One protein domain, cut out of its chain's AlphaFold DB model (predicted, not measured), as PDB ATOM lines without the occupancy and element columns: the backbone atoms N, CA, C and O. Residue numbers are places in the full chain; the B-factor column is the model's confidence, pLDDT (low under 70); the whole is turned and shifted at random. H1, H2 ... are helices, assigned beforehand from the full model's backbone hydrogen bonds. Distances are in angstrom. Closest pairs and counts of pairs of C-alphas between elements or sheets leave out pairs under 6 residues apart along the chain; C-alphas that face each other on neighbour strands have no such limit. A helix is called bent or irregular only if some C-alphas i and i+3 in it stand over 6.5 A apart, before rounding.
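What this domain is: This is residues 65 to 216 of the 226 residues of the protein "TetR/AcrR family transcriptional regulator" of Betaproteobacteria bacterium (UniProt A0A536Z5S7). Going along the printed part, you first meet a small head of three helices, H1, H2 and H3, set at the first end of the long helix H4; H4 runs through the middle, H6 meets it in a narrow V, and H7 and H8 pack on it. H7 runs from H6 to the later half of H4, H8 folds back along H4, and short H5 sits at the end away from the head. The 152 printed residues hold eight named helices, H1 to H8 in chain order, and no named strand: the class is all helix. The whole is compact, with a radius of gyration of the C-alphas of 16.9 A and spans of 50 by 37 by 26 A.

Where its parts are: Find C-alpha 67 at (-74.851, -32.934, 37.614); from there H1 runs 24.1 A to residue 83. H2, residues 90 to 97, and H3, residues 101 to 107, follow. Find C-alpha 111 at (-75.676, -15.750, 44.775), where H4 begins its 32.5 A to residue 133. H5 is residues 135 to 143; H6, residues 150 to 168, is 27.2 A long; H7, residues 174 to 193, is 30.1 A. H8, residues 203 to 215, covers 18.1 A and ends at C-alpha 215, (-82.531, -30.549, 45.747).

How they stand to each other: Look at Arg 75 and Ser 97, the closest C-alphas of H1 and H2, which touch at 5.6 A. H2 touches H3 about perpendicular, at 86 degrees, with Ala 94 and Leu 101 closest at 5.6 A. H1, with residues 73 to 77 alone, touches H4 about perpendicular, at 78 degrees; C-alphas 73 and 118 are closest, 5.9 A. H4 and H7 are the hubs, touching four helices each. H4, H7 and H8 form a bundle, three helices packed together. H4 touches H8 at C-alphas 125 and 207, 4.8 A, and H7 at C-alphas 128 and 188, 5.9 A. H7 and H8 are a helical hairpin, closest at C-alphas 184 and 214, 7.0 A. H6 touches H4 at C-alphas 168 and 116, 4.8 A, and H7 at C-alphas 162 and 181, 6.2 A. H5 only just touches H7, with 3 pairs of C-alphas within 8 A, Met 135 and Tyr 192 closest at 5.9 A. H7 is only just irregular: C-alphas 189 and 192 are 7.0 A apart. Every O i to N i+4 pair is within hydrogen-bond range in H1, H2, H4, H5, H6 and H8; H3 has 2 of 3 and H7 13 of 16.

The domain as a whole: The two C-alphas farthest apart, those of Ser 100 and Ala 145, are 51.8 A from each other. The printed part has no cut, and no link between its helices is long. The mean pLDDT of the printed part is 82.8; look for values under 70 at residue 65, residues 141 to 154 and residue 216.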
ATOM      1  N   TYR A  65     -81.323 -36.287  38.645       53.47
ATOM      2  CA  TYR A  65     -80.031 -35.882  39.239       53.47
ATOM      3  C   TYR A  65     -79.383 -34.840  38.334       53.47
ATOM      4  O   TYR A  65     -79.057 -35.141  37.189       53.47
ATOM      5  N   ASP A  66     -79.211 -33.616  38.834       70.25
ATOM      6  CA  ASP A  66     -78.649 -32.523  38.045       70.25
ATOM      7  C   ASP A  66     -77.151 -32.340  38.337       70.25
ATOM      8  O   ASP A  66     -76.738 -31.574  39.213       70.25
ATOM      9  N   GLU A  67     -76.317 -33.041  37.563       73.69
ATOM     10  CA  GLU A  67     -74.851 -32.934  37.614       73.69
ATOM     11  C   GLU A  67     -74.340 -31.504  37.401       73.69
ATOM     12  O   GLU A  67     -73.280 -31.129  37.914       73.69
ATOM     13  N   ARG A  68     -75.075 -30.681  36.643       80.94
ATOM     14  CA  ARG A  68     -74.666 -29.302  36.350       80.94
ATOM     15  C   ARG A  68     -74.882 -28.414  37.557       80.94
ATOM     16  O   ARG A  68     -73.996 -27.614  37.864       80.94
ATOM     17  N   LEU A  69     -76.009 -28.568  38.249       82.44
ATOM     18  CA  LEU A  69     -76.251 -27.912  39.529       82.44
ATOM     19  C   LEU A  69     -75.180 -28.329  40.536       82.44
ATOM     20  O   LEU A  69     -74.581 -27.482  41.194       82.44
ATOM     21  N   ASP A  70     -74.861 -29.616  40.590       82.12
ATOM     22  CA  ASP A  70     -73.852 -30.141  41.500       82.12
ATOM     23  C   ASP A  70     -72.454 -29.557  41.238       82.12
ATOM     24  O   ASP A  70     -71.763 -29.126  42.172       82.12
ATOM     25  N   HIS A  71     -72.055 -29.477  39.967       85.56
ATOM     26  CA  HIS A  71     -70.818 -28.823  39.544       85.56
ATOM     27  C   HIS A  71     -70.836 -27.319  39.852       85.56
ATOM     28  O   HIS A  71     -69.840 -26.770  40.334       85.56
ATOM     29  N   LEU A  72     -71.966 -26.647  39.618       89.50
ATOM     30  CA  LEU A  72     -72.154 -25.232  39.918       89.50
ATOM     31  C   LEU A  72     -71.971 -24.945  41.412       89.50
ATOM     32  O   LEU A  72     -71.197 -24.051  41.756       89.50
ATOM     33  N   LEU A  73     -72.618 -25.712  42.294       90.19
ATOM     34  CA  LEU A  73     -72.505 -25.546  43.746       90.19
ATOM     35  C   LEU A  73     -71.061 -25.760  44.220       90.19
ATOM     36  O   LEU A  73     -70.532 -24.943  44.976       90.19
ATOM     37  N   ALA A  74     -70.387 -26.800  43.717       89.38
ATOM     38  CA  ALA A  74     -68.992 -27.074  44.055       89.38
ATOM     39  C   ALA A  74     -68.044 -25.944  43.610       89.38
ATOM     40  O   ALA A  74     -67.129 -25.559  44.344       89.38
ATOM     41  N   ARG A  75     -68.257 -25.381  42.414       94.25
ATOM     42  CA  ARG A  75     -67.465 -24.254  41.901       94.25
ATOM     43  C   ARG A  75     -67.758 -22.960  42.649       94.25
ATOM     44  O   ARG A  75     -66.817 -22.265  43.025       94.25
ATOM     45  N   ALA A  76     -69.027 -22.665  42.907       93.62
ATOM     46  CA  ALA A  76     -69.442 -21.488  43.657       93.62
ATOM     47  C   ALA A  76     -68.860 -21.485  45.077       93.62
ATOM     48  O   ALA A  76     -68.323 -20.465  45.504       93.62
ATOM     49  N   ALA A  77     -68.860 -22.633  45.764       93.44
ATOM     50  CA  ALA A  77     -68.252 -22.773  47.085       93.44
ATOM     51  C   ALA A  77     -66.757 -22.408  47.088       93.44
ATOM     52  O   ALA A  77     -66.308 -21.681  47.973       93.44
ATOM     53  N   ARG A  78     -65.995 -22.843  46.071       94.31
ATOM     54  CA  ARG A  78     -64.572 -22.477  45.925       94.31
ATOM     55  C   ARG A  78     -64.390 -20.980  45.702       94.31
ATOM     56  O   ARG A  78     -63.608 -20.354  46.402       94.31
ATOM     57  N   VAL A  79     -65.165 -20.381  44.797       95.44
ATOM     58  CA  VAL A  79     -65.085 -18.932  44.537       95.44
ATOM     59  C   VAL A  79     -65.424 -18.124  45.791       95.44
ATOM     60  O   VAL A  79     -64.744 -17.145  46.090       95.44
ATOM     61  N   PHE A  80     -66.443 -18.533  46.550       95.69
ATOM     62  CA  PHE A  80     -66.783 -17.882  47.815       95.69
ATOM     63  C   PHE A  80     -65.679 -18.017  48.864       95.69
ATOM     64  O   PHE A  80     -65.447 -17.054  49.592       95.69
ATOM     65  N   ALA A  81     -64.996 -19.162  48.928       93.75
ATOM     66  CA  ALA A  81     -63.865 -19.368  49.828       93.75
ATOM     67  C   ALA A  81     -62.646 -18.513  49.434       93.75
ATOM     68  O   ALA A  81     -62.030 -17.903  50.303       93.75
ATOM     69  N   ASP A  82     -62.345 -18.417  48.137       94.81
ATOM     70  CA  ASP A  82     -61.145 -17.739  47.635       94.81
ATOM     71  C   ASP A  82     -61.304 -16.210  47.576       94.81
ATOM     72  O   ASP A  82     -60.417 -15.461  47.984       94.81
ATOM     73  N   LYS A  83     -62.438 -15.722  47.052       94.31
ATOM     74  CA  LYS A  83     -62.699 -14.287  46.819       94.31
ATOM     75  C   LYS A  83     -63.487 -13.635  47.960       94.31
ATOM     76  O   LYS A  83     -63.482 -12.413  48.095       94.31
ATOM     77  N   GLY A  84     -64.181 -14.434  48.769       93.31
ATOM     78  CA  GLY A  84     -65.169 -13.976  49.739       93.31
ATOM     79  C   GLY A  84     -66.569 -13.824  49.131       93.31
ATOM     80  O   GLY A  84     -66.747 -13.461  47.965       93.31
ATOM     81  N   TYR A  85     -67.598 -14.064  49.944       92.75
ATOM     82  CA  TYR A  85     -69.003 -14.050  49.517       92.75
ATOM     83  C   TYR A  85     -69.498 -12.675  49.023       92.75
ATOM     84  O   TYR A  85     -70.060 -12.544  47.931       92.75
ATOM     85  N   HIS A  86     -69.288 -11.619  49.815       95.06
ATOM     86  CA  HIS A  86     -69.795 -10.280  49.492       95.06
ATOM     87  C   HIS A  86     -69.252  -9.693  48.174       95.06
ATOM     88  O   HIS A  86     -70.077  -9.226  47.387       95.06
ATOM     89  N   PRO A  87     -67.941  -9.746  47.865       95.88
ATOM     90  CA  PRO A  87     -67.401  -9.197  46.615       95.88
ATOM     91  C   PRO A  87     -67.608 -10.096  45.381       95.88
ATOM     92  O   PRO A  87     -67.305  -9.678  44.263       95.88
ATOM     93  N   THR A  88     -68.096 -11.327  45.551       97.25
ATOM     94  CA  THR A  88     -68.372 -12.245  44.436       97.25
ATOM     95  C   THR A  88     -69.669 -11.860  43.719       97.25
ATOM     96  O   THR A  88     -70.683 -11.572  44.360       97.25
ATOM     97  N   THR A  89     -69.654 -11.863  42.385       96.62
ATOM     98  CA  THR A  89     -70.808 -11.565  41.522       96.62
ATOM     99  C   THR A  89     -71.261 -12.797  40.738       96.62
ATOM    100  O   THR A  89     -70.491 -13.731  40.527       96.62
ATOM    101  N   MET A  90     -72.491 -12.775  40.216       96.06
ATOM    102  CA  MET A  90     -72.981 -13.837  39.321       96.06
ATOM    103  C   MET A  90     -72.111 -14.016  38.066       96.06
ATOM    104  O   MET A  90     -71.998 -15.123  37.554       96.06
ATOM    105  N   ARG A  91     -71.441 -12.957  37.587       95.06
ATOM    106  CA  ARG A  91     -70.510 -13.049  36.449       95.06
ATOM    107  C   ARG A  91     -69.205 -13.749  36.810       95.06
ATOM    108  O   ARG A  91     -68.714 -14.529  36.002       95.06
ATOM    109  N   ASP A  92     -68.672 -13.495  38.004       95.12
ATOM    110  CA  ASP A  92     -67.494 -14.220  38.500       95.12
ATOM    111  C   ASP A  92     -67.790 -15.719  38.587       95.12
ATOM    112  O   ASP A  92     -66.991 -16.550  38.161       95.12
ATOM    113  N   LEU A  93     -68.974 -16.053  39.103       94.44
ATOM    114  CA  LEU A  93     -69.430 -17.429  39.254       94.44
ATOM    115  C   LEU A  93     -69.637 -18.114  37.899       94.44
ATOM    116  O   LEU A  93     -69.199 -19.247  37.741       94.44
ATOM    117  N   ALA A  94     -70.226 -17.422  36.918       93.81
ATOM    118  CA  ALA A  94     -70.382 -17.919  35.547       93.81
ATOM    119  C   ALA A  94     -69.027 -18.231  34.898       93.81
ATOM    120  O   ALA A  94     -68.821 -19.313  34.348       93.81
ATOM    121  N   ALA A  95     -68.071 -17.305  35.024       92.38
ATOM    122  CA  ALA A  95     -66.724 -17.485  34.496       92.38
ATOM    123  C   ALA A  95     -66.001 -18.676  35.149       92.38
ATOM    124  O   ALA A  95     -65.324 -19.437  34.461       92.38
ATOM    125  N   ALA A  96     -66.167 -18.866  36.460       90.50
ATOM    126  CA  ALA A  96     -65.522 -19.944  37.207       90.50
ATOM    127  C   ALA A  96     -66.190 -21.320  37.031       90.50
ATOM    128  O   ALA A  96     -65.515 -22.348  37.130       90.50
ATOM    129  N   SER A  97     -67.507 -21.361  36.807       88.81
ATOM    130  CA  SER A  97     -68.268 -22.598  36.597       88.81
ATOM    131  C   SER A  97     -68.289 -23.055  35.137       88.81
ATOM    132  O   SER A  97     -68.675 -24.191  34.869       88.81
ATOM    133  N   GLY A  98     -67.878 -22.196  34.198       89.25
ATOM    134  CA  GLY A  98     -67.976 -22.459  32.760       89.25
ATOM    135  C   GLY A  98     -69.411 -22.395  32.226       89.25
ATOM    136  O   GLY A  98     -69.660 -22.802  31.093       89.25
ATOM    137  N   MET A  99     -70.362 -21.898  33.023       90.25
ATOM    138  CA  MET A  99     -71.757 -21.732  32.620       90.25
ATOM    139  C   MET A  99     -72.003 -20.336  32.058       90.25
ATOM    140  O   MET A  99     -71.387 -19.353  32.467       90.25
ATOM    141  N   SER A 100     -72.972 -20.222  31.149       93.12
ATOM    142  CA  SER A 100     -73.479 -18.906  30.769       93.12
ATOM    143  C   SER A 100     -74.261 -18.284  31.930       93.12
ATOM    144  O   SER A 100     -74.879 -18.984  32.733       93.12
ATOM    145  N   LEU A 101     -74.292 -16.952  31.988       92.00
ATOM    146  CA  LEU A 101     -75.054 -16.234  33.009       92.00
ATOM    147  C   LEU A 101     -76.555 -16.581  32.948       92.00
ATOM    148  O   LEU A 101     -77.180 -16.801  33.979       92.00
ATOM    149  N   ALA A 102     -77.113 -16.702  31.739       87.50
ATOM    150  CA  ALA A 102     -78.487 -17.163  31.531       87.50
ATOM    151  C   ALA A 102     -78.697 -18.608  32.020       87.50
ATOM    152  O   ALA A 102     -79.713 -18.898  32.644       87.50
ATOM    153  N   GLY A 103     -77.722 -19.495  31.794       86.69
ATOM    154  CA  GLY A 103     -77.751 -20.869  32.293       86.69
ATOM    155  C   GLY A 103     -77.685 -20.958  33.817       86.69
ATOM    156  O   GLY A 103     -78.300 -21.839  34.393       86.69
ATOM    157  N   MET A 104     -76.999 -20.036  34.498       86.12
ATOM    158  CA  MET A 104     -77.041 -19.974  35.966       86.12
ATOM    159  C   MET A 104     -78.396 -19.492  36.479       86.12
ATOM    160  O   MET A 104     -78.916 -20.055  37.436       86.12
ATOM    161  N   TYR A 105     -78.983 -18.485  35.826       85.94
ATOM    162  CA  TYR A 105     -80.296 -17.962  36.210       85.94
ATOM    163  C   TYR A 105     -81.449 -18.952  36.002       85.94
ATOM    164  O   TYR A 105     -82.523 -18.753  36.559       85.94
ATOM    165  N   TYR A 106     -81.226 -20.029  35.244       83.12
ATOM    166  CA  TYR A 106     -82.140 -21.172  35.206       83.12
ATOM    167  C   TYR A 106     -82.235 -21.884  36.567       83.12
ATOM    168  O   TYR A 106     -83.315 -22.313  36.956       83.12
ATOM    169  N   TYR A 107     -81.120 -21.976  37.297       81.69
ATOM    170  CA  TYR A 107     -81.030 -22.696  38.569       81.69
ATOM    171  C   TYR A 107     -81.298 -21.823  39.789       81.69
ATOM    172  O   TYR A 107     -81.865 -22.286  40.774       81.69
ATOM    173  N   VAL A 108     -80.838 -20.574  39.755       83.88
ATOM    174  CA  VAL A 108     -80.779 -19.706  40.932       83.88
ATOM    175  C   VAL A 108     -81.136 -18.274  40.574       83.88
ATOM    176  O   VAL A 108     -80.762 -17.775  39.517       83.88
ATOM    177  N   ARG A 109     -81.805 -17.556  41.475       85.00
ATOM    178  CA  ARG A 109     -82.147 -16.138  41.264       85.00
ATOM    179  C   ARG A 109     -80.970 -15.216  41.578       85.00
ATOM    180  O   ARG A 109     -80.924 -14.089  41.092       85.00
ATOM    181  N   GLY A 110     -80.007 -15.687  42.370       89.50
ATOM    182  CA  GLY A 110     -78.849 -14.910  42.804       89.50
ATOM    183  C   GLY A 110     -77.802 -15.747  43.534       89.50
ATOM    184  O   GLY A 110     -77.918 -16.967  43.650       89.50
ATOM    185  N   LYS A 111     -76.761 -15.081  44.039       93.12
ATOM    186  CA  LYS A 111     -75.676 -15.750  44.775       93.12
ATOM    187  C   LYS A 111     -76.101 -16.175  46.182       93.12
ATOM    188  O   LYS A 111     -75.498 -17.076  46.753       93.12
ATOM    189  N   GLU A 112     -77.133 -15.528  46.710       91.56
ATOM    190  CA  GLU A 112     -77.803 -15.842  47.965       91.56
ATOM    191  C   GLU A 112     -78.440 -17.235  47.887       91.56
ATOM    192  O   GLU A 112     -78.200 -18.067  48.758       91.56
ATOM    193  N   ASP A 113     -79.151 -17.528  46.791       85.44
ATOM    194  CA  ASP A 113     -79.724 -18.855  46.536       85.44
ATOM    195  C   ASP A 113     -78.616 -19.918  46.439       85.44
ATOM    196  O   ASP A 113     -78.729 -20.987  47.032       85.44
ATOM    197  N   LEU A 114     -77.502 -19.614  45.757       88.56
ATOM    198  CA  LEU A 114     -76.344 -20.519  45.703       88.56
ATOM    199  C   LEU A 114     -75.767 -20.800  47.088       88.56
ATOM    200  O   LEU A 114     -75.422 -21.940  47.382       88.56
ATOM    201  N   LEU A 115     -75.648 -19.776  47.933       89.56
ATOM    202  CA  LEU A 115     -75.164 -19.946  49.297       89.56
ATOM    203  C   LEU A 115     -76.089 -20.869  50.097       89.56
ATOM    204  O   LEU A 115     -75.594 -21.766  50.774       89.56
ATOM    205  N   ALA A 116     -77.403 -20.684  49.993       84.00
ATOM    206  CA  ALA A 116     -78.368 -21.520  50.697       84.00
ATOM    207  C   ALA A 116     -78.335 -22.982  50.212       84.00
ATOM    208  O   ALA A 116     -78.326 -23.902  51.028       84.00
ATOM    209  N   LEU A 117     -78.219 -23.209  48.899       85.69
ATOM    210  CA  LEU A 117     -78.062 -24.552  48.327       85.69
ATOM    211  C   LEU A 117     -76.737 -25.215  48.744       85.69
ATOM    212  O   LEU A 117     -76.708 -26.405  49.047       85.69
ATOM    213  N   ILE A 118     -75.639 -24.454  48.820       88.81
ATOM    214  CA  ILE A 118     -74.361 -24.950  49.360       88.81
ATOM    215  C   ILE A 118     -74.518 -25.334  50.835       88.81
ATOM    216  O   ILE A 118     -74.029 -26.383  51.248       88.81
ATOM    217  N   GLN A 119     -75.190 -24.503  51.635       86.94
ATOM    218  CA  GLN A 119     -75.422 -24.775  53.054       86.94
ATOM    219  C   GLN A 119     -76.258 -26.039  53.267       86.94
ATOM    220  O   GLN A 119     -75.922 -26.828  54.149       86.94
ATOM    221  N   GLU A 120     -77.295 -26.255  52.454       85.50
ATOM    222  CA  GLU A 120     -78.098 -27.484  52.482       85.50
ATOM    223  C   GLU A 120     -77.219 -28.694  52.166       85.50
ATOM    224  O   GLU A 120     -77.126 -29.612  52.983       85.50
ATOM    225  N   ARG A 121     -76.472 -28.646  51.058       85.56
ATOM    226  CA  ARG A 121     -75.607 -29.757  50.649       85.56
ATOM    227  C   ARG A 121     -74.557 -30.078  51.708       85.56
ATOM    228  O   ARG A 121     -74.303 -31.246  51.999       85.56
ATOM    229  N   CYS A 122     -73.950 -29.056  52.314       85.44
ATOM    230  CA  CYS A 122     -73.000 -29.224  53.411       85.44
ATOM    231  C   CYS A 122     -73.655 -29.829  54.658       85.44
ATOM    232  O   CYS A 122     -73.046 -30.675  55.311       85.44
ATOM    233  N   PHE A 123     -74.878 -29.412  54.996       86.50
ATOM    234  CA  PHE A 123     -75.621 -29.972  56.120       86.50
ATOM    235  C   PHE A 123     -75.875 -31.466  55.911       86.50
ATOM    236  O   PHE A 123     -75.547 -32.267  56.788       86.50
ATOM    237  N   THR A 124     -76.394 -31.829  54.737       84.19
ATOM    238  CA  THR A 124     -76.702 -33.212  54.366       84.19
ATOM    239  C   THR A 124     -75.440 -34.071  54.339       84.19
ATOM    240  O   THR A 124     -75.411 -35.148  54.939       84.19
ATOM    241  N   ARG A 125     -74.348 -33.551  53.760       85.50
ATOM    242  CA  ARG A 125     -73.030 -34.197  53.780       85.50
ATOM    243  C   ARG A 125     -72.535 -34.492  55.187       85.50
ATOM    244  O   ARG A 125     -72.304 -35.650  55.524       85.50
ATOM    245  N   HIS A 126     -72.421 -33.460  56.019       84.56
ATOM    246  CA  HIS A 126     -71.917 -33.629  57.377       84.56
ATOM    247  C   HIS A 126     -72.802 -34.554  58.209       84.56
ATOM    248  O   HIS A 126     -72.281 -35.307  59.024       84.56
ATOM    249  N   HIS A 127     -74.123 -34.519  58.013       86.19
ATOM    250  CA  HIS A 127     -75.028 -35.425  58.708       86.19
ATOM    251  C   HIS A 127     -74.735 -36.886  58.374       86.19
ATOM    252  O   HIS A 127     -74.526 -37.694  59.276       86.19
ATOM    253  N   VAL A 128     -74.742 -37.223  57.083       84.62
ATOM    254  CA  VAL A 128     -74.624 -38.605  56.607       84.62
ATOM    255  C   VAL A 128     -73.240 -39.161  56.912       84.62
ATOM    256  O   VAL A 128     -73.140 -40.265  57.438       84.62
ATOM    257  N   GLU A 129     -72.180 -38.386  56.677       84.12
ATOM    258  CA  GLU A 129     -70.816 -38.782  57.037       84.12
ATOM    259  C   GLU A 129     -70.678 -38.983  58.551       84.12
ATOM    260  O   GLU A 129     -70.110 -39.981  58.999       84.12
ATOM    261  N   PHE A 130     -71.224 -38.076  59.368       82.94
ATOM    262  CA  PHE A 130     -71.188 -38.226  60.821       82.94
ATOM    263  C   PHE A 130     -71.949 -39.476  61.274       82.94
ATOM    264  O   PHE A 130     -71.422 -40.245  62.077       82.94
ATOM    265  N   PHE A 131     -73.151 -39.711  60.744       81.81
ATOM    266  CA  PHE A 131     -73.953 -40.887  61.078       81.81
ATOM    267  C   PHE A 131     -73.286 -42.191  60.643       81.81
ATOM    268  O   PHE A 131     -73.264 -43.141  61.423       81.81
ATOM    269  N   ALA A 132     -72.719 -42.242  59.437       82.38
ATOM    270  CA  ALA A 132     -72.025 -43.420  58.926       82.38
ATOM    271  C   ALA A 132     -70.813 -43.795  59.795       82.38
ATOM    272  O   ALA A 132     -70.592 -44.972  60.066       82.38
ATOM    273  N   ASN A 133     -70.078 -42.797  60.297       84.06
ATOM    274  CA  ASN A 133     -68.917 -43.004  61.169       84.06
ATOM    275  C   ASN A 133     -69.274 -43.333  62.634       84.06
ATOM    276  O   ASN A 133     -68.399 -43.751  63.386       84.06
ATOM    277  N   HIS A 134     -70.534 -43.153  63.047       81.25
ATOM    278  CA  HIS A 134     -70.999 -43.361  64.429       81.25
ATOM    279  C   HIS A 134     -72.305 -44.172  64.470       81.25
ATOM    280  O   HIS A 134     -73.223 -43.883  65.245       81.25
ATOM    281  N   MET A 135     -72.448 -45.153  63.571       78.38
ATOM    282  CA  MET A 135     -73.722 -45.845  63.345       78.38
ATOM    283  C   MET A 135     -74.300 -46.491  64.608       78.38
ATOM    284  O   MET A 135     -75.510 -46.414  64.843       78.38
ATOM    285  N   ALA A 136     -73.456 -47.129  65.423       74.81
ATOM    286  CA  ALA A 136     -73.891 -47.816  66.635       74.81
ATOM    287  C   ALA A 136     -74.454 -46.821  67.660       74.81
ATOM    288  O   ALA A 136     -75.555 -47.010  68.183       74.81
ATOM    289  N   GLU A 137     -73.740 -45.721  67.888       79.19
ATOM    290  CA  GLU A 137     -74.127 -44.641  68.788       79.19
ATOM    291  C   GLU A 137     -75.397 -43.941  68.293       79.19
ATOM    292  O   GLU A 137     -76.324 -43.701  69.071       79.19
ATOM    293  N   MET A 138     -75.485 -43.651  66.991       76.81
ATOM    294  CA  MET A 138     -76.649 -42.985  66.404       76.81
ATOM    295  C   MET A 138     -77.904 -43.855  66.452       76.81
ATOM    296  O   MET A 138     -78.994 -43.334  66.705       76.81
ATOM    297  N   LYS A 139     -77.771 -45.175  66.285       72.94
ATOM    298  CA  LYS A 139     -78.883 -46.118  66.451       72.94
ATOM    299  C   LYS A 139     -79.435 -46.075  67.877       72.94
ATOM    300  O   LYS A 139     -80.647 -45.956  68.059       72.94
ATOM    301  N   VAL A 140     -78.565 -46.078  68.888       75.38
ATOM    302  CA  VAL A 140     -78.967 -45.941  70.300       75.38
ATOM    303  C   VAL A 140     -79.657 -44.592  70.544       75.38
ATOM    304  O   VAL A 140     -80.777 -44.551  71.046       75.38
ATOM    305  N   LEU A 141     -79.054 -43.483  70.105       69.88
ATOM    306  CA  LEU A 141     -79.599 -42.127  70.289       69.88
ATOM    307  C   LEU A 141     -80.924 -41.869  69.545       69.88
ATOM    308  O   LEU A 141     -81.676 -40.945  69.903       69.88
ATOM    309  N   SER A 142     -81.196 -42.654  68.501       65.25
ATOM    310  CA  SER A 142     -82.433 -42.601  67.720       65.25
ATOM    311  C   SER A 142     -83.567 -43.409  68.359       65.25
ATOM    312  O   SER A 142     -84.727 -43.017  68.219       65.25
ATOM    313  N   HIS A 143     -83.256 -44.486  69.090       62.94
ATOM    314  CA  HIS A 143     -84.256 -45.373  69.701       62.94
ATOM    315  C   HIS A 143     -84.492 -45.143  71.199       62.94
ATOM    316  O   HIS A 143     -85.602 -45.384  71.679       62.94
ATOM    317  N   GLU A 144     -83.497 -44.677  71.948       58.03
ATOM    318  CA  GLU A 144     -83.627 -44.517  73.393       58.03
ATOM    319  C   GLU A 144     -84.289 -43.190  73.793       58.03
ATOM    320  O   GLU A 144     -84.173 -42.154  73.127       58.03
ATOM    321  N   ALA A 145     -85.024 -43.219  74.912       50.97
ATOM    322  CA  ALA A 145     -85.646 -42.035  75.488       50.97
ATOM    323  C   ALA A 145     -84.557 -41.015  75.864       50.97
ATOM    324  O   ALA A 145     -83.822 -41.194  76.829       50.97
ATOM    325  N   SER A 146     -84.471 -39.949  75.069       57.62
ATOM    326  CA  SER A 146     -83.478 -38.875  75.166       57.62
ATOM    327  C   SER A 146     -83.159 -38.452  76.614       57.62
ATOM    328  O   SER A 146     -84.044 -37.920  77.292       57.62
ATOM    329  N   PRO A 147     -81.888 -38.530  77.054       56.66
ATOM    330  CA  PRO A 147     -81.402 -37.841  78.250       56.66
ATOM    331  C   PRO A 147     -81.660 -36.322  78.190       56.66
ATOM    332  O   PRO A 147     -81.838 -35.740  77.111       56.66
ATOM    333  N   ARG A 148     -81.661 -35.645  79.350       58.06
ATOM    334  CA  ARG A 148     -81.759 -34.172  79.432       58.06
ATOM    335  C   ARG A 148     -80.593 -33.540  78.648       58.06
ATOM    336  O   ARG A 148     -79.443 -33.810  78.958       58.06
ATOM    337  N   GLY A 149     -80.890 -32.715  77.638       58.97
ATOM    338  CA  GLY A 149     -79.896 -32.002  76.811       58.97
ATOM    339  C   GLY A 149     -79.925 -32.374  75.324       58.97
ATOM    340  O   GLY A 149     -79.882 -31.490  74.468       58.97
ATOM    341  N   VAL A 150     -80.140 -33.651  74.996       66.38
ATOM    342  CA  VAL A 150     -80.190 -34.138  73.602       66.38
ATOM    343  C   VAL A 150     -81.378 -33.531  72.839       66.38
ATOM    344  O   VAL A 150     -81.243 -33.166  71.674       66.38
ATOM    345  N   SER A 151     -82.514 -33.291  73.501       65.50
ATOM    346  CA  SER A 151     -83.665 -32.596  72.899       65.50
ATOM    347  C   SER A 151     -83.382 -31.145  72.490       65.50
ATOM    348  O   SER A 151     -84.036 -30.636  71.583       65.50
ATOM    349  N   ALA A 152     -82.451 -30.451  73.155       67.50
ATOM    350  CA  ALA A 152     -82.080 -29.082  72.786       67.50
ATOM    351  C   ALA A 152     -81.208 -29.074  71.525       67.50
ATOM    352  O   ALA A 152     -81.442 -28.271  70.625       67.50
ATOM    353  N   ILE A 153     -80.271 -30.023  71.434       68.44
ATOM    354  CA  ILE A 153     -79.437 -30.238  70.247       68.44
ATOM    355  C   ILE A 153     -80.315 -30.637  69.058       68.44
ATOM    356  O   ILE A 153     -80.248 -29.988  68.020       68.44
ATOM    357  N   LYS A 154     -81.209 -31.622  69.237       69.31
ATOM    358  CA  LYS A 154     -82.167 -32.051  68.202       69.31
ATOM    359  C   LYS A 154     -83.004 -30.876  67.683       69.31
ATOM    360  O   LYS A 154     -83.163 -30.737  66.480       69.31
ATOM    361  N   ARG A 155     -83.488 -30.000  68.575       75.44
ATOM    362  CA  ARG A 155     -84.258 -28.807  68.187       75.44
ATOM    363  C   ARG A 155     -83.418 -27.816  67.387       75.44
ATOM    364  O   ARG A 155     -83.811 -27.478  66.287       75.44
ATOM    365  N   ARG A 156     -82.235 -27.440  67.890       76.50
ATOM    366  CA  ARG A 156     -81.318 -26.534  67.179       76.50
ATOM    367  C   ARG A 156     -80.964 -27.060  65.787       76.50
ATOM    368  O   ARG A 156     -80.767 -26.278  64.868       76.50
ATOM    369  N   TYR A 157     -80.857 -28.376  65.654       74.88
ATOM    370  CA  TYR A 157     -80.518 -29.027  64.401       74.88
ATOM    371  C   TYR A 157     -81.657 -28.964  63.377       74.88
ATOM    372  O   TYR A 157     -81.414 -28.651  62.216       74.88
ATOM    373  N   VAL A 158     -82.899 -29.174  63.827       81.62
ATOM    374  CA  VAL A 158     -84.098 -28.942  63.008       81.62
ATOM    375  C   VAL A 158     -84.218 -27.466  62.636       81.62
ATOM    376  O   VAL A 158     -84.390 -27.163  61.464       81.62
ATOM    377  N   ASP A 159     -84.051 -26.560  63.603       83.44
ATOM    378  CA  ASP A 159     -84.162 -25.114  63.387       83.44
ATOM    379  C   ASP A 159     -83.132 -24.612  62.353       83.44
ATOM    380  O   ASP A 159     -83.451 -23.770  61.516       83.44
ATOM    381  N   LEU A 160     -81.901 -25.146  62.385       83.19
ATOM    382  CA  LEU A 160     -80.853 -24.821  61.415       83.19
ATOM    383  C   LEU A 160     -81.224 -25.291  60.005       83.19
ATOM    384  O   LEU A 160     -81.055 -24.543  59.044       83.19
ATOM    385  N   LEU A 161     -81.734 -26.516  59.867       83.44
ATOM    386  CA  LEU A 161     -82.147 -27.009  58.558       83.44
ATOM    387  C   LEU A 161     -83.363 -26.234  58.035       83.44
ATOM    388  O   LEU A 161     -83.369 -25.815  56.881       83.44
ATOM    389  N   GLU A 162     -84.353 -25.952  58.886       85.81
ATOM    390  CA  GLU A 162     -85.492 -25.108  58.515       85.81
ATOM    391  C   GLU A 162     -85.054 -23.712  58.055       85.81
ATOM    392  O   GLU A 162     -85.654 -23.171  57.122       85.81
ATOM    393  N   SER A 163     -84.019 -23.121  58.671       87.12
ATOM    394  CA  SER A 163     -83.490 -21.827  58.224       87.12
ATOM    395  C   SER A 163     -82.803 -21.925  56.868       87.12
ATOM    396  O   SER A 163     -83.077 -21.110  55.997       87.12
ATOM    397  N   VAL A 164     -81.988 -22.959  56.650       85.75
ATOM    398  CA  VAL A 164     -81.317 -23.177  55.360       85.75
ATOM    399  C   VAL A 164     -82.342 -23.384  54.240       85.75
ATOM    400  O   VAL A 164     -82.253 -22.753  53.190       85.75
ATOM    401  N   LEU A 165     -83.375 -24.198  54.476       84.50
ATOM    402  CA  LEU A 165     -84.439 -24.430  53.493       84.50
ATOM    403  C   LEU A 165     -85.309 -23.193  53.261       84.50
ATOM    404  O   LEU A 165     -85.820 -22.994  52.160       84.50
ATOM    405  N   LYS A 166     -85.482 -22.347  54.281       87.44
ATOM    406  CA  LYS A 166     -86.152 -21.053  54.123       87.44
ATOM    407  C   LYS A 166     -85.362 -20.141  53.194       87.44
ATOM    408  O   LYS A 166     -85.972 -19.482  52.360       87.44
ATOM    409  N   ASP A 167     -84.046 -20.099  53.349       83.62
ATOM    410  CA  ASP A 167     -83.190 -19.236  52.542       83.62
ATOM    411  C   ASP A 167     -83.086 -19.761  51.100       83.62
ATOM    412  O   ASP A 167     -83.117 -18.972  50.159       83.62
ATOM    413  N   ALA A 168     -83.071 -21.086  50.915       80.12
ATOM    414  CA  ALA A 168     -83.041 -21.722  49.595       80.12
ATOM    415  C   ALA A 168     -84.372 -21.590  48.832       80.12
ATOM    416  O   ALA A 168     -84.377 -21.421  47.614       80.12
ATOM    417  N   ALA A 169     -85.506 -21.654  49.536       79.88
ATOM    418  CA  ALA A 169     -86.843 -21.595  48.948       79.88
ATOM    419  C   ALA A 169     -87.775 -20.665  49.757       79.88
ATOM    420  O   ALA A 169     -88.709 -21.128  50.423       79.88
ATOM    421  N   PRO A 170     -87.565 -19.335  49.708       77.31
ATOM    422  CA  PRO A 170     -88.280 -18.380  50.560       77.31
ATOM    423  C   PRO A 170     -89.768 -18.251  50.225       77.31
ATOM    424  O   PRO A 170     -90.561 -17.952  51.117       77.31
ATOM    425  N   GLU A 171     -90.144 -18.521  48.974       79.75
ATOM    426  CA  GLU A 171     -91.539 -18.521  48.508       79.75
ATOM    427  C   GLU A 171     -92.340 -19.707  49.074       79.75
ATOM    428  O   GLU A 171     -93.570 -19.690  49.087       79.75
ATOM    429  N   GLN A 172     -91.653 -20.748  49.559       75.50
ATOM    430  CA  GLN A 172     -92.292 -21.970  50.023       75.50
ATOM    431  C   GLN A 172     -92.987 -21.755  51.370       75.50
ATOM    432  O   GLN A 172     -92.399 -21.230  52.326       75.50
ATOM    433  N   GLY A 173     -94.234 -22.223  51.469       76.62
ATOM    434  CA  GLY A 173     -95.038 -22.139  52.683       76.62
ATOM    435  C   GLY A 173     -94.384 -22.833  53.883       76.62
ATOM    436  O   GLY A 173     -93.640 -23.804  53.749       76.62
ATOM    437  N   ALA A 174     -94.677 -22.350  55.095       78.25
ATOM    438  CA  ALA A 174     -94.072 -22.881  56.321       78.25
ATOM    439  C   ALA A 174     -94.382 -24.372  56.560       78.25
ATOM    440  O   ALA A 174     -93.534 -25.102  57.073       78.25
ATOM    441  N   VAL A 175     -95.581 -24.827  56.173       78.56
ATOM    442  CA  VAL A 175     -95.997 -26.235  56.288       78.56
ATOM    443  C   VAL A 175     -95.164 -27.118  55.365       78.56
ATOM    444  O   VAL A 175     -94.569 -28.087  55.831       78.56
ATOM    445  N   ASP A 176     -95.055 -26.745  54.091       77.75
ATOM    446  CA  ASP A 176     -94.298 -27.511  53.098       77.75
ATOM    447  C   ASP A 176     -92.805 -27.541  53.432       77.75
ATOM    448  O   ASP A 176     -92.159 -28.576  53.307       77.75
ATOM    449  N   ARG A 177     -92.257 -26.436  53.949       83.88
ATOM    450  CA  ARG A 177     -90.867 -26.374  54.421       83.88
ATOM    451  C   ARG A 177     -90.613 -27.278  55.625       83.88
ATOM    452  O   ARG A 177     -89.592 -27.962  55.682       83.88
ATOM    453  N   SER A 178     -91.548 -27.307  56.574       79.12
ATOM    454  CA  SER A 178     -91.473 -28.225  57.716       79.12
ATOM    455  C   SER A 178     -91.503 -29.674  57.224       79.12
ATOM    456  O   SER A 178     -90.686 -30.490  57.640       79.12
ATOM    457  N   ALA A 179     -92.405 -29.994  56.291       81.75
ATOM    458  CA  ALA A 179     -92.481 -31.319  55.683       81.75
ATOM    459  C   ALA A 179     -91.172 -31.696  54.969       81.75
ATOM    460  O   ALA A 179     -90.633 -32.767  55.235       81.75
ATOM    461  N   ALA A 180     -90.614 -30.799  54.150       82.62
ATOM    462  CA  ALA A 180     -89.335 -30.993  53.467       82.62
ATOM    463  C   ALA A 180     -88.187 -31.265  54.456       82.62
ATOM    464  O   ALA A 180     -87.412 -32.198  54.262       82.62
ATOM    465  N   THR A 181     -88.143 -30.524  55.569       81.88
ATOM    466  CA  THR A 181     -87.179 -30.740  56.660       81.88
ATOM    467  C   THR A 181     -87.263 -32.167  57.204       81.88
ATOM    468  O   THR A 181     -86.252 -32.863  57.306       81.88
ATOM    469  N   TYR A 182     -88.470 -32.644  57.531       84.50
ATOM    470  CA  TYR A 182     -88.658 -33.999  58.057       84.50
ATOM    471  C   TYR A 182     -88.407 -35.094  57.014       84.50
ATOM    472  O   TYR A 182     -87.918 -36.160  57.385       84.50
ATOM    473  N   ILE A 183     -88.703 -34.846  55.736       87.00
ATOM    474  CA  ILE A 183     -88.387 -35.765  54.633       87.00
ATOM    475  C   ILE A 183     -86.874 -35.943  54.519       87.00
ATOM    476  O   ILE A 183     -86.405 -37.080  54.526       87.00
ATOM    477  N   LEU A 184     -86.112 -34.846  54.508       85.44
ATOM    478  CA  LEU A 184     -84.652 -34.901  54.448       85.44
ATOM    479  C   LEU A 184     -84.073 -35.638  55.658       85.44
ATOM    480  O   LEU A 184     -83.259 -36.547  55.509       85.44
ATOM    481  N   PHE A 185     -84.561 -35.337  56.865       83.38
ATOM    482  CA  PHE A 185     -84.201 -36.111  58.054       83.38
ATOM    483  C   PHE A 185     -84.548 -37.592  57.923       83.38
ATOM    484  O   PHE A 185     -83.795 -38.423  58.414       83.38
ATOM    485  N   GLY A 186     -85.668 -37.943  57.297       84.56
ATOM    486  CA  GLY A 186     -86.023 -39.331  57.015       84.56
ATOM    487  C   GLY A 186     -85.003 -40.006  56.100       84.56
ATOM    488  O   GLY A 186     -84.509 -41.081  56.441       84.56
ATOM    489  N   MET A 187     -84.645 -39.350  54.992       87.62
ATOM    490  CA  MET A 187     -83.643 -39.836  54.037       87.62
ATOM    491  C   MET A 187     -82.306 -40.109  54.730       87.62
ATOM    492  O   MET A 187     -81.763 -41.204  54.599       87.62
ATOM    493  N   MET A 188     -81.821 -39.156  55.526       86.31
ATOM    494  CA  MET A 188     -80.517 -39.263  56.178       86.31
ATOM    495  C   MET A 188     -80.518 -40.191  57.398       86.31
ATOM    496  O   MET A 188     -79.616 -41.004  57.559       86.31
ATOM    497  N   ASN A 189     -81.532 -40.115  58.264       84.12
ATOM    498  CA  ASN A 189     -81.538 -40.882  59.510       84.12
ATOM    499  C   ASN A 189     -81.817 -42.365  59.276       84.12
ATOM    500  O   ASN A 189     -81.486 -43.169  60.134       84.12
ATOM    501  N   TRP A 190     -82.450 -42.765  58.170       86.19
ATOM    502  CA  TRP A 190     -82.777 -44.178  57.954       86.19
ATOM    503  C   TRP A 190     -81.568 -45.032  57.546       86.19
ATOM    504  O   TRP A 190     -81.665 -46.259  57.547       86.19
ATOM    505  N   ILE A 191     -80.420 -44.414  57.243       84.38
ATOM    506  CA  ILE A 191     -79.228 -45.113  56.740       84.38
ATOM    507  C   ILE A 191     -78.718 -46.204  57.683       84.38
ATOM    508  O   ILE A 191     -78.243 -47.224  57.202       84.38
ATOM    509  N   TYR A 192     -78.894 -46.074  59.005       77.19
ATOM    510  CA  TYR A 192     -78.431 -47.088  59.971       77.19
ATOM    511  C   TYR A 192     -79.081 -48.470  59.799       77.19
ATOM    512  O   TYR A 192     -78.596 -49.445  60.371       77.19
ATOM    513  N   ASN A 193     -80.207 -48.562  59.085       81.19
ATOM    514  CA  ASN A 193     -80.891 -49.835  58.858       81.19
ATOM    515  C   ASN A 193     -80.393 -50.589  57.626       81.19
ATOM    516  O   ASN A 193     -80.625 -51.793  57.546       81.19
ATOM    517  N   TRP A 194     -79.784 -49.907  56.657       83.19
ATOM    518  CA  TRP A 194     -79.550 -50.487  55.332       83.19
ATOM    519  C   TRP A 194     -78.184 -50.165  54.723       83.19
ATOM    520  O   TRP A 194     -77.734 -50.911  53.860       83.19
ATOM    521  N   TYR A 195     -77.535 -49.076  55.131       84.75
ATOM    522  CA  TYR A 195     -76.265 -48.650  54.558       84.75
ATOM    523  C   TYR A 195     -75.088 -49.396  55.200       84.75
ATOM    524  O   TYR A 195     -75.025 -49.518  56.424       84.75
ATOM    525  N   ASP A 196     -74.150 -49.859  54.374       83.56
ATOM    526  CA  ASP A 196     -72.874 -50.437  54.797       83.56
ATOM    527  C   ASP A 196     -71.729 -49.472  54.435       83.56
ATOM    528  O   ASP A 196     -71.423 -49.320  53.248       83.56
ATOM    529  N   PRO A 197     -71.078 -48.824  55.423       82.31
ATOM    530  CA  PRO A 197     -69.954 -47.918  55.181       82.31
ATOM    531  C   PRO A 197     -68.730 -48.576  54.526       82.31
ATOM    532  O   PRO A 197     -67.883 -47.863  53.994       82.31
ATOM    533  N   ALA A 198     -68.610 -49.909  54.581       78.69
ATOM    534  CA  ALA A 198     -67.538 -50.661  53.926       78.69
ATOM    535  C   ALA A 198     -67.896 -51.109  52.493       78.69
ATOM    536  O   ALA A 198     -67.096 -51.790  51.849       78.69
ATOM    537  N   GLY A 199     -69.091 -50.758  52.003       83.12
ATOM    538  CA  GLY A 199     -69.568 -51.088  50.661       83.12
ATOM    539  C   GLY A 199     -68.951 -50.238  49.541       83.12
ATOM    540  O   GLY A 199     -68.020 -49.465  49.744       83.12
ATOM    541  N   GLU A 200     -69.496 -50.372  48.326       82.62
ATOM    542  CA  GLU A 200     -68.987 -49.690  47.118       82.62
ATOM    543  C   GLU A 200     -69.210 -48.169  47.117       82.62
ATOM    544  O   GLU A 200     -68.487 -47.434  46.446       82.62
ATOM    545  N   ILE A 201     -70.223 -47.694  47.845       81.38
ATOM    546  CA  ILE A 201     -70.560 -46.272  47.944       81.38
ATOM    547  C   ILE A 201     -70.042 -45.756  49.279       81.38
ATOM    548  O   ILE A 201     -70.581 -46.106  50.330       81.38
ATOM    549  N   ASP A 202     -69.032 -44.893  49.236       86.75
ATOM    550  CA  ASP A 202     -68.534 -44.225  50.436       86.75
ATOM    551  C   ASP A 202     -69.563 -43.215  51.009       86.75
ATOM    552  O   ASP A 202     -70.487 -42.784  50.303       86.75
ATOM    553  N   PRO A 203     -69.432 -42.809  52.288       87.88
ATOM    554  CA  PRO A 203     -70.425 -41.949  52.934       87.88
ATOM    555  C   PRO A 203     -70.568 -40.569  52.289       87.88
ATOM    556  O   PRO A 203     -71.670 -40.021  52.249       87.88
ATOM    557  N   ALA A 204     -69.474 -40.011  51.768       84.00
ATOM    558  CA  ALA A 204     -69.477 -38.704  51.124       84.00
ATOM    559  C   ALA A 204     -70.283 -38.756  49.822       84.00
ATOM    560  O   ALA A 204     -71.112 -37.880  49.557       84.00
ATOM    561  N   ARG A 205     -70.091 -39.825  49.039       83.31
ATOM    562  CA  ARG A 205     -70.848 -40.072  47.815       83.31
ATOM    563  C   ARG A 205     -72.319 -40.330  48.110       83.31
ATOM    564  O   ARG A 205     -73.164 -39.781  47.404       83.31
ATOM    565  N   LEU A 206     -72.643 -41.106  49.146       88.00
ATOM    566  CA  LEU A 206     -74.035 -41.305  49.556       88.00
ATOM    567  C   LEU A 206     -74.704 -39.973  49.915       88.00
ATOM    568  O   LEU A 206     -75.838 -39.717  49.510       88.00
ATOM    569  N   ALA A 207     -74.005 -39.110  50.646       87.00
ATOM    570  CA  ALA A 207     -74.559 -37.835  51.060       87.00
ATOM    571  C   ALA A 207     -74.768 -36.860  49.896       87.00
ATOM    572  O   ALA A 207     -75.786 -36.173  49.854       87.00
ATOM    573  N   ASP A 208     -73.845 -36.838  48.930       82.81
ATOM    574  CA  ASP A 208     -74.031 -36.099  47.679       82.81
ATOM    575  C   ASP A 208     -75.266 -36.578  46.921       82.81
ATOM    576  O   ASP A 208     -76.054 -35.755  46.461       82.81
ATOM    577  N   LEU A 209     -75.463 -37.897  46.821       83.00
ATOM    578  CA  LEU A 209     -76.651 -38.466  46.188       83.00
ATOM    579  C   LEU A 209     -77.925 -38.042  46.931       83.00
ATOM    580  O   LEU A 209     -78.880 -37.611  46.291       83.00
ATOM    581  N   MET A 210     -77.938 -38.095  48.267       88.06
ATOM    582  CA  MET A 210     -79.090 -37.657  49.063       88.06
ATOM    583  C   MET A 210     -79.406 -36.173  48.880       88.06
ATOM    584  O   MET A 210     -80.561 -35.840  48.618       88.06
ATOM    585  N   ALA A 211     -78.399 -35.300  48.984       83.75
ATOM    586  CA  ALA A 211     -78.565 -33.858  48.801       83.75
ATOM    587  C   ALA A 211     -79.088 -33.549  47.395       83.75
ATOM    588  O   ALA A 211     -80.035 -32.792  47.221       83.75
ATOM    589  N   SER A 212     -78.533 -34.204  46.380       78.12
ATOM    590  CA  SER A 212     -78.904 -33.936  44.993       78.12
ATOM    591  C   SER A 212     -80.288 -34.465  44.637       78.12
ATOM    592  O   SER A 212     -81.035 -33.796  43.929       78.12
ATOM    593  N   ILE A 213     -80.681 -35.627  45.168       81.56
ATOM    594  CA  ILE A 213     -82.052 -36.136  45.031       81.56
ATOM    595  C   ILE A 213     -83.039 -35.193  45.719       81.56
ATOM    596  O   ILE A 213     -84.115 -34.927  45.186       81.56
ATOM    597  N   PHE A 214     -82.673 -34.675  46.890       84.00
ATOM    598  CA  PHE A 214     -83.515 -33.762  47.647       84.00
ATOM    599  C   PHE A 214     -83.660 -32.391  46.963       84.00
ATOM    600  O   PHE A 214     -84.766 -31.855  46.889       84.00
ATOM    601  N   LEU A 215     -82.565 -31.848  46.423       75.75
ATOM    602  CA  LEU A 215     -82.531 -30.549  45.747       75.75
ATOM    603  C   LEU A 215     -83.030 -30.596  44.290       75.75
ATOM    604  O   LEU A 215     -83.558 -29.593  43.810       75.75
ATOM    605  N   GLY A 216     -82.866 -31.720  43.582       64.00
ATOM    606  CA  GLY A 216     -83.031 -31.808  42.122       64.00
ATOM    607  C   GLY A 216     -83.710 -33.080  41.583       64.00
ATOM    608  O   GLY A 216     -84.589 -32.950  40.730       64.00
TER     609      GLY A 216